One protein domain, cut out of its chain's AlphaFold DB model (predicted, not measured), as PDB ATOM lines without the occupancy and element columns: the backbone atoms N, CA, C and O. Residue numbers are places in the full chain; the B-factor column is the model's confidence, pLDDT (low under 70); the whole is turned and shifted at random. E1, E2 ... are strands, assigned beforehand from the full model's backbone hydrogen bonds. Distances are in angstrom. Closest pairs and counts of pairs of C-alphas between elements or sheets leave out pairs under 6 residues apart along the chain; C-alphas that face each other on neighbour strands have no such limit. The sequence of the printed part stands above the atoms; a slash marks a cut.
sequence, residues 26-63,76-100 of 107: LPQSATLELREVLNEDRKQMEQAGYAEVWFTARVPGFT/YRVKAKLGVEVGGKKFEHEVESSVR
ATOM      1  N   LEU A  26     -41.027  13.687 -42.990       81.00
ATOM      2  CA  LEU A  26     -40.706  13.066 -41.716       81.00
ATOM      3  C   LEU A  26     -40.360  11.583 -41.960       81.00
ATOM      4  O   LEU A  26     -41.246  10.825 -42.374       81.00
ATOM      5  N   PRO A  27     -39.113  11.151 -41.692       81.31
ATOM      6  CA  PRO A  27     -37.946  11.981 -41.367       81.31
ATOM      7  C   PRO A  27     -37.424  12.754 -42.598       81.31
ATOM      8  O   PRO A  27     -37.651  12.349 -43.734       81.31
ATOM      9  N   GLN A  28     -36.694  13.855 -42.379       78.94
ATOM     10  CA  GLN A  28     -36.066  14.630 -43.466       78.94
ATOM     11  C   GLN A  28     -34.924  13.857 -44.151       78.94
ATOM     12  O   GLN A  28     -34.655  14.045 -45.335       78.94
ATOM     13  N   SER A  29     -34.255  12.985 -43.401       84.38
ATOM     14  CA  SER A  29     -33.200  12.096 -43.877       84.38
ATOM     15  C   SER A  29     -33.199  10.822 -43.045       84.38
ATOM     16  O   SER A  29     -33.512  10.862 -41.854       84.38
ATOM     17  N   ALA A  30     -32.787   9.714 -43.646       86.50
ATOM     18  CA  ALA A  30     -32.556   8.464 -42.945       86.50
ATOM     19  C   ALA A  30     -31.247   7.848 -43.431       86.50
ATOM     20  O   ALA A  30     -30.967   7.837 -44.629       86.50
ATOM     21  N   THR A  31     -30.464   7.331 -42.491       88.62
ATOM     22  CA  THR A  31     -29.297   6.501 -42.783       88.62
ATOM     23  C   THR A  31     -29.704   5.055 -42.559       88.62
ATOM     24  O   THR A  31     -30.252   4.727 -41.507       88.62
ATOM     25  N   LEU A  32     -29.480   4.210 -43.563       87.06
ATOM     26  CA  LEU A  32     -29.808   2.792 -43.512       87.06
ATOM     27  C   LEU A  32     -28.522   1.981 -43.565       87.06
ATOM     28  O   LEU A  32     -27.668   2.222 -44.415       87.06
ATOM     29  N   GLU A  33     -28.425   0.997 -42.682       86.88
ATOM     30  CA  GLU A  33     -27.373  -0.009 -42.718       86.88
ATOM     31  C   GLU A  33     -27.944  -1.288 -43.333       86.88
ATOM     32  O   GLU A  33     -28.995  -1.785 -42.912       86.88
ATOM     33  N   LEU A  34     -27.268  -1.812 -44.359       87.81
ATOM     34  CA  LEU A  34     -27.629  -3.095 -44.953       87.81
ATOM     35  C   LEU A  34     -27.319  -4.197 -43.940       87.81
ATOM     36  O   LEU A  34     -26.171  -4.371 -43.534       87.81
ATOM     37  N   ARG A  35     -28.358  -4.927 -43.538       87.19
ATOM     38  CA  ARG A  35     -28.254  -5.993 -42.539       87.19
ATOM     39  C   ARG A  35     -27.529  -7.205 -43.109       87.19
ATOM     40  O   ARG A  35     -27.617  -7.472 -44.303       87.19
ATOM     41  N   GLU A  36     -26.885  -7.976 -42.246       89.56
ATOM     42  CA  GLU A  36     -26.428  -9.316 -42.605       89.56
ATOM     43  C   GLU A  36     -27.627 -10.269 -42.652       89.56
ATOM     44  O   GLU A  36     -28.452 -10.305 -41.735       89.56
ATOM     45  N   VAL A  37     -27.740 -11.021 -43.741       89.62
ATOM     46  CA  VAL A  37     -28.797 -12.002 -43.985       89.62
ATOM     47  C   VAL A  37     -28.171 -13.346 -44.336       89.62
ATOM     48  O   VAL A  37     -27.107 -13.413 -44.952       89.62
ATOM     49  N   LEU A  38     -28.823 -14.438 -43.933       88.75
ATOM     50  CA  LEU A  38     -28.369 -15.777 -44.289       88.75
ATOM     51  C   LEU A  38     -28.690 -16.042 -45.763       88.75
ATOM     52  O   LEU A  38     -29.855 -16.053 -46.153       88.75
ATOM     53  N   ASN A  39     -27.662 -16.299 -46.564       86.56
ATOM     54  CA  ASN A  39     -27.837 -16.845 -47.900       86.56
ATOM     55  C   ASN A  39     -28.184 -18.338 -47.769       86.56
ATOM     56  O   ASN A  39     -27.333 -19.143 -47.377       86.56
ATOM     57  N   GLU A  40     -29.434 -18.704 -48.063       85.88
ATOM     58  CA  GLU A  40     -29.940 -20.077 -47.900       85.88
ATOM     59  C   GLU A  40     -29.201 -21.095 -48.784       85.88
ATOM     60  O   GLU A  40     -28.965 -22.225 -48.348       85.88
ATOM     61  N   ASP A  41     -28.740 -20.683 -49.969       86.31
ATOM     62  CA  ASP A  41     -28.039 -21.557 -50.916       86.31
ATOM     63  C   ASP A  41     -26.608 -21.867 -50.464       86.31
ATOM     64  O   ASP A  41     -26.102 -22.978 -50.642       86.31
ATOM     65  N   ARG A  42     -25.931 -20.879 -49.868       85.50
ATOM     66  CA  ARG A  42     -24.517 -20.982 -49.465       85.50
ATOM     67  C   ARG A  42     -24.317 -21.255 -47.980       85.50
ATOM     68  O   ARG A  42     -23.193 -21.548 -47.577       85.50
ATOM     69  N   LYS A  43     -25.377 -21.159 -47.170       87.19
ATOM     70  CA  LYS A  43     -25.336 -21.218 -45.697       87.19
ATOM     71  C   LYS A  43     -24.290 -20.267 -45.101       87.19
ATOM     72  O   LYS A  43     -23.623 -20.598 -44.122       87.19
ATOM     73  N   GLN A  44     -24.124 -19.100 -45.717       89.75
ATOM     74  CA  GLN A  44     -23.183 -18.061 -45.301       89.75
ATOM     75  C   GLN A  44     -23.938 -16.763 -45.031       89.75
ATOM     76  O   GLN A  44     -24.965 -16.501 -45.654       89.75
ATOM     77  N   MET A  45     -23.434 -15.967 -44.091       89.81
ATOM     78  CA  MET A  45     -23.939 -14.617 -43.861       89.81
ATOM     79  C   MET A  45     -23.420 -13.719 -44.982       89.81
ATOM     80  O   MET A  45     -22.214 -13.649 -45.217       89.81
ATOM     81  N   GLU A  46     -24.328 -13.055 -45.683       91.00
ATOM     82  CA  GLU A  46     -24.013 -12.075 -46.718       91.00
ATOM     83  C   GLU A  46     -24.728 -10.757 -46.392       91.00
ATOM     84  O   GLU A  46     -25.734 -10.723 -45.683       91.00
ATOM     85  N   GLN A  47     -24.204  -9.642 -46.892       88.12
ATOM     86  CA  GLN A  47     -24.865  -8.352 -46.733       88.12
ATOM     87  C   GLN A  47     -26.131  -8.311 -47.599       88.12
ATOM     88  O   GLN A  47     -26.109  -8.723 -48.760       88.12
ATOM     89  N   ALA A  48     -27.235  -7.805 -47.050       86.94
ATOM     90  CA  ALA A  48     -28.486  -7.664 -47.781       86.94
ATOM     91  C   ALA A  48     -28.285  -6.812 -49.044       86.94
ATOM     92  O   ALA A  48     -27.633  -5.770 -49.008       86.94
ATOM     93  N   GLY A  49     -28.885  -7.238 -50.159       85.81
ATOM     94  CA  GLY A  49     -28.807  -6.517 -51.434       85.81
ATOM     95  C   GLY A  49     -29.684  -5.261 -51.509       85.81
ATOM     96  O   GLY A  49     -29.606  -4.523 -52.487       85.81
ATOM     97  N   TYR A  50     -30.534  -5.022 -50.507       85.69
ATOM     98  CA  TYR A  50     -31.437  -3.876 -50.455       85.69
ATOM     99  C   TYR A  50     -31.718  -3.445 -49.009       85.69
ATOM    100  O   TYR A  50     -31.580  -4.225 -48.066       85.69
ATOM    101  N   ALA A  51     -32.137  -2.191 -48.852       86.75
ATOM    102  CA  ALA A  51     -32.715  -1.646 -47.631       86.75
ATOM    103  C   ALA A  51     -33.946  -0.817 -47.994       86.75
ATOM    104  O   ALA A  51     -34.003  -0.210 -49.064       86.75
ATOM    105  N   GLU A  52     -34.911  -0.770 -47.085       86.56
ATOM    106  CA  GLU A  52     -36.149  -0.023 -47.270       86.56
ATOM    107  C   GLU A  52     -36.294   1.044 -46.191       86.56
ATOM    108  O   GLU A  52     -35.972   0.825 -45.020       86.56
ATOM    109  N   VAL A  53     -36.815   2.202 -46.591       88.44
ATOM    110  CA  VAL A  53     -37.226   3.259 -45.673       88.44
ATOM    111  C   VAL A  53     -38.517   3.887 -46.148       88.44
ATOM    112  O   VAL A  53     -38.708   4.152 -47.333       88.44
ATOM    113  N   TRP A  54     -39.382   4.164 -45.184       87.69
ATOM    114  CA  TRP A  54     -40.622   4.881 -45.399       87.69
ATOM    115  C   TRP A  54     -40.476   6.297 -44.860       87.69
ATOM    116  O   TRP A  54     -39.981   6.508 -43.753       87.69
ATOM    117  N   PHE A  55     -40.930   7.269 -45.643       85.81
ATOM    118  CA  PHE A  55     -41.094   8.643 -45.195       85.81
ATOM    119  C   PHE A  55     -42.547   9.055 -45.395       85.81
ATOM    120  O   PHE A  55     -43.249   8.555 -46.272       85.81
ATOM    121  N   THR A  56     -42.995   9.992 -44.573       85.69
ATOM    122  CA  THR A  56     -44.304  10.627 -44.721       85.69
ATOM    123  C   THR A  56     -44.092  12.115 -44.910       85.69
ATOM    124  O   THR A  56     -43.201  12.687 -44.296       85.69
ATOM    125  N   ALA A  57     -44.878  12.764 -45.760       82.44
ATOM    126  CA  ALA A  57     -44.834  14.214 -45.902       82.44
ATOM    127  C   ALA A  57     -46.187  14.799 -45.515       82.44
ATOM    128  O   ALA A  57     -47.231  14.307 -45.949       82.44
ATOM    129  N   ARG A  58     -46.180  15.846 -44.687       79.88
ATOM    130  CA  ARG A  58     -47.413  16.561 -44.347       79.88
ATOM    131  C   ARG A  58     -47.773  17.508 -45.482       79.88
ATOM    132  O   ARG A  58     -47.017  18.428 -45.787       79.88
ATOM    133  N   VAL A  59     -48.948  17.297 -46.063       77.25
ATOM    134  CA  VAL A  59     -49.564  18.232 -47.006       77.25
ATOM    135  C   VAL A  59     -50.347  19.274 -46.194       77.25
ATOM    136  O   VAL A  59     -51.142  18.880 -45.337       77.25
ATOM    137  N   PRO A  60     -50.119  20.587 -46.391       77.94
ATOM    138  CA  PRO A  60     -50.897  21.633 -45.732       77.94
ATOM    139  C   PRO A  60     -52.400  21.456 -45.963       77.94
ATOM    140  O   PRO A  60     -52.822  21.087 -47.059       77.94
ATOM    141  N   GLY A  61     -53.207  21.764 -44.940       73.56
ATOM    142  CA  GLY A  61     -54.665  21.567 -44.973       73.56
ATOM    143  C   GLY A  61     -55.376  22.300 -46.115       73.56
ATOM    144  O   GLY A  61     -56.410  21.838 -46.579       73.56
ATOM    145  N   PHE A  62     -54.787  23.392 -46.612       79.56
ATOM    146  CA  PHE A  62     -55.148  23.991 -47.889       79.56
ATOM    147  C   PHE A  62     -53.939  23.952 -48.820       79.56
ATOM    148  O   PHE A  62     -52.951  24.656 -48.605       79.56
ATOM    149  N   THR A  63     -54.027  23.127 -49.861       80.69
ATOM    150  CA  THR A  63     -53.019  23.054 -50.921       80.69
ATOM    151  C   THR A  63     -53.712  23.382 -52.240       80.69
ATOM    152  O   THR A  63     -54.626  22.658 -52.634       80.69
ATOM    153  N   TYR A  76     -46.206  20.121 -58.225       85.75
ATOM    154  CA  TYR A  76     -45.766  19.439 -57.026       85.75
ATOM    155  C   TYR A  76     -44.895  18.254 -57.400       85.75
ATOM    156  O   TYR A  76     -45.179  17.540 -58.365       85.75
ATOM    157  N   ARG A  77     -43.806  18.066 -56.658       87.62
ATOM    158  CA  ARG A  77     -42.791  17.063 -56.974       87.62
ATOM    159  C   ARG A  77     -42.294  16.398 -55.704       87.62
ATOM    160  O   ARG A  77     -42.163  17.050 -54.671       87.62
ATOM    161  N   VAL A  78     -42.010  15.107 -55.803       86.56
ATOM    162  CA  VAL A  78     -41.280  14.349 -54.789       86.56
ATOM    163  C   VAL A  78     -39.842  14.243 -55.265       86.56
ATOM    164  O   VAL A  78     -39.586  13.780 -56.375       86.56
ATOM    165  N   LYS A  79     -38.912  14.679 -54.421       87.12
ATOM    166  CA  LYS A  79     -37.481  14.645 -54.695       87.12
ATOM    167  C   LYS A  79     -36.794  13.796 -53.634       87.12
ATOM    168  O   LYS A  79     -36.929  14.082 -52.447       87.12
ATOM    169  N   ALA A  80     -36.065  12.775 -54.065       86.31
ATOM    170  CA  ALA A  80     -35.287  11.901 -53.200       86.31
ATOM    171  C   ALA A  80     -33.805  11.992 -53.577       86.31
ATOM    172  O   ALA A  80     -33.449  11.952 -54.755       86.31
ATOM    173  N   LYS A  81     -32.940  12.105 -52.566       89.06
ATOM    174  CA  LYS A  81     -31.485  12.067 -52.727       89.06
ATOM    175  C   LYS A  81     -30.947  10.856 -51.973       89.06
ATOM    176  O   LYS A  81     -31.090  10.780 -50.756       89.06
ATOM    177  N   LEU A  82     -30.351   9.922 -52.702       88.44
ATOM    178  CA  LEU A  82     -29.693   8.740 -52.162       88.44
ATOM    179  C   LEU A  82     -28.186   8.994 -52.104       88.44
ATOM    180  O   LEU A  82     -27.579   9.351 -53.112       88.44
ATOM    181  N   GLY A  83     -27.591   8.803 -50.931       87.19
ATOM    182  CA  GLY A  83     -26.143   8.789 -50.745       87.19
ATOM    183  C   GLY A  83     -25.685   7.386 -50.363       87.19
ATOM    184  O   GLY A  83     -26.282   6.777 -49.479       87.19
ATOM    185  N   VAL A  84     -24.640   6.877 -51.011       86.56
ATOM    186  CA  VAL A  84     -24.017   5.588 -50.684       86.56
ATOM    187  C   VAL A  84     -22.539   5.815 -50.398       86.56
ATOM    188  O   VAL A  84     -21.845   6.447 -51.193       86.56
ATOM    189  N   GLU A  85     -22.048   5.296 -49.273       84.81
ATOM    190  CA  GLU A  85     -20.627   5.320 -48.926       84.81
ATOM    191  C   GLU A  85     -20.040   3.905 -48.986       84.81
ATOM    192  O   GLU A  85     -20.491   3.012 -48.275       84.81
ATOM    193  N   VAL A  86     -19.032   3.695 -49.838       83.12
ATOM    194  CA  VAL A  86     -18.333   2.408 -49.983       83.12
ATOM    195  C   VAL A  86     -16.834   2.637 -49.854       83.12
ATOM    196  O   VAL A  86     -16.235   3.343 -50.667       83.12
ATOM    197  N   GLY A  87     -16.213   2.053 -48.824       83.62
ATOM    198  CA  GLY A  87     -14.763   2.144 -48.608       83.62
ATOM    199  C   GLY A  87     -14.241   3.585 -48.514       83.62
ATOM    200  O   GLY A  87     -13.198   3.894 -49.085       83.62
ATOM    201  N   GLY A  88     -15.002   4.483 -47.875       85.06
ATOM    202  CA  GLY A  88     -14.677   5.909 -47.733       85.06
ATOM    203  C   GLY A  88     -14.982   6.777 -48.963       85.06
ATOM    204  O   GLY A  88     -14.742   7.984 -48.936       85.06
ATOM    205  N   LYS A  89     -15.514   6.200 -50.050       88.38
ATOM    206  CA  LYS A  89     -15.984   6.950 -51.226       88.38
ATOM    207  C   LYS A  89     -17.481   7.188 -51.141       88.38
ATOM    208  O   LYS A  89     -18.233   6.244 -50.924       88.38
ATOM    209  N   LYS A  90     -17.905   8.429 -51.382       89.50
ATOM    210  CA  LYS A  90     -19.313   8.840 -51.377       89.50
ATOM    211  C   LYS A  90     -19.838   8.979 -52.800       89.50
ATOM    212  O   LYS A  90     -19.231   9.663 -53.621       89.50
ATOM    213  N   PHE A  91     -20.974   8.352 -53.063       90.00
ATOM    214  CA  PHE A  91     -21.722   8.435 -54.309       90.00
ATOM    215  C   PHE A  91     -23.089   9.031 -54.005       90.00
ATOM    216  O   PHE A  91     -23.721   8.651 -53.023       90.00
ATOM    217  N   GLU A  92     -23.551   9.955 -54.841       92.38
ATOM    218  CA  GLU A  92     -24.863  10.572 -54.687       92.38
ATOM    219  C   GLU A  92     -25.685  10.372 -55.958       92.38
ATOM    220  O   GLU A  92     -25.180  10.515 -57.072       92.38
ATOM    221  N   HIS A  93     -26.962  10.057 -55.780       88.81
ATOM    222  CA  HIS A  93     -27.934   9.972 -56.852       88.81
ATOM    223  C   HIS A  93     -29.200  10.730 -56.460       88.81
ATOM    224  O   HIS A  93     -29.674  10.639 -55.328       88.81
ATOM    225  N   GLU A  94     -29.741  11.494 -57.398       91.50
ATOM    226  CA  GLU A  94     -30.917  12.327 -57.191       91.50
ATOM    227  C   GLU A  94     -32.015  11.891 -58.159       91.50
ATOM    228  O   GLU A  94     -31.778  11.782 -59.361       91.50
ATOM    229  N   VAL A  95     -33.212  11.643 -57.627       88.19
ATOM    230  CA  VAL A  95     -34.391  11.246 -58.400       88.19
ATOM    231  C   VAL A  95     -35.535  12.196 -58.077       88.19
ATOM    232  O   VAL A  95     -35.782  12.529 -56.917       88.19
ATOM    233  N   GLU A  96     -36.253  12.618 -59.111       88.62
ATOM    234  CA  GLU A  96     -37.400  13.511 -58.994       88.62
ATOM    235  C   GLU A  96     -38.601  12.926 -59.744       88.62
ATOM    236  O   GLU A  96     -38.470  12.433 -60.864       88.62
ATOM    237  N   SER A  97     -39.777  12.977 -59.119       86.31
ATOM    238  CA  SER A  97     -41.039  12.510 -59.693       86.31
ATOM    239  C   SER A  97     -42.135  13.559 -59.519       86.31
ATOM    240  O   SER A  97     -42.218  14.224 -58.483       86.31
ATOM    241  N   SER A  98     -42.984  13.725 -60.532       83.88
ATOM    242  CA  SER A  98     -44.115  14.650 -60.485       83.88
ATOM    243  C   SER A  98     -45.322  14.024 -59.786       83.88
ATOM    244  O   SER A  98     -45.665  12.862 -60.004       83.88
ATOM    245  N   VAL A  99     -46.005  14.818 -58.962       81.38
ATOM    246  CA  VAL A  99     -47.289  14.434 -58.368       81.38
ATOM    247  C   VAL A  99     -48.395  14.942 -59.285       81.38
ATOM    248  O   VAL A  99     -48.491  16.147 -59.520       81.38
ATOM    249  N   ARG A 100     -49.193  14.022 -59.844       67.56
ATOM    250  CA  ARG A 100     -50.257  14.362 -60.804       67.56
ATOM    251  C   ARG A 100     -51.401  15.123 -60.142       67.56
ATOM    252  O   ARG A 100     -51.760  16.189 -60.626       67.56
TER     253      ARG A 100
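Overview. This is residues 26 to 63 and 76 to 100 of the 107 residues of an uncharacterized protein of Dothidotthia symphoricarpi CBS 119687 (UniProt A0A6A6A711). Two separate antiparallel hairpins make an elongated, open shape: a short one, E1 and E2, lies at one end of the rod, and a long, narrow one, E3 and E4, runs as an arm of its own. Beyond the short hairpin the chain folds back in a long stretch with no named element, residues 48 to 63, which runs beside residues 26 to 35, while residues 85 to 90 at the turn of the long hairpin stick out. The printed part has 63 residues and four named strands, in the order E1, E2, E3, E4, with no named helix; they form two sheets of two strands each, E1 - E2 and E3 - E4, both antiparallel. The class is all strand, though under half of the residues, 30 of 63, are in named elements. The whole is extended, with a radius of gyration of the C-alphas of 16.6 A and spans of 54 by 26 by 20 A.

Arrangement. E1, residues 36 to 39, and E2, residues 44 to 47, form a hairpin through a tight link of 4 residues. They are antiparallel, with 134 degrees between their directions. The C-alphas of Glu 36 and Gln 47 face each other at 4.5 A, and N 37 and O 46 are within hydrogen-bond range at 2.8 A. E3, residues 76 to 86, and E4, residues 89 to 99, form the other hairpin, through a tight link of 2 residues. They are antiparallel, with 164 degrees between their directions. The C-alphas of Lys 79 and Glu 96 face each other at 4.4 A. N 82 and O 93 are within hydrogen-bond range at 2.8 A, and so are N 99 and O 76 at 2.9 A. E1 and E2 are each apart from E3 and from E4.

Along the chain. E1 begins at C-alpha 36, at (-26.428, -9.316, -42.605), and E2 ends at C-alpha 47, at (-24.865, -8.352, -46.733). E3 and E4, of 11 residues each, both measure 33.0 A from first to last C-alpha. E4 ends at C-alpha 99, at (-47.289, 14.434, -58.368).

Size, cuts and confidence. The two C-alphas farthest apart, those of Arg 42 and Phe 62, are 54.4 A from each other. Residues 64 to 75 are cut out and not printed, and the C-alphas of Thr 63 and Tyr 76 are 10.1 A apart across the cut. The link from E2 to E3 runs across this cut. The mean pLDDT of the printed part is 85.7, and one printed residue, Arg 100, is under 70.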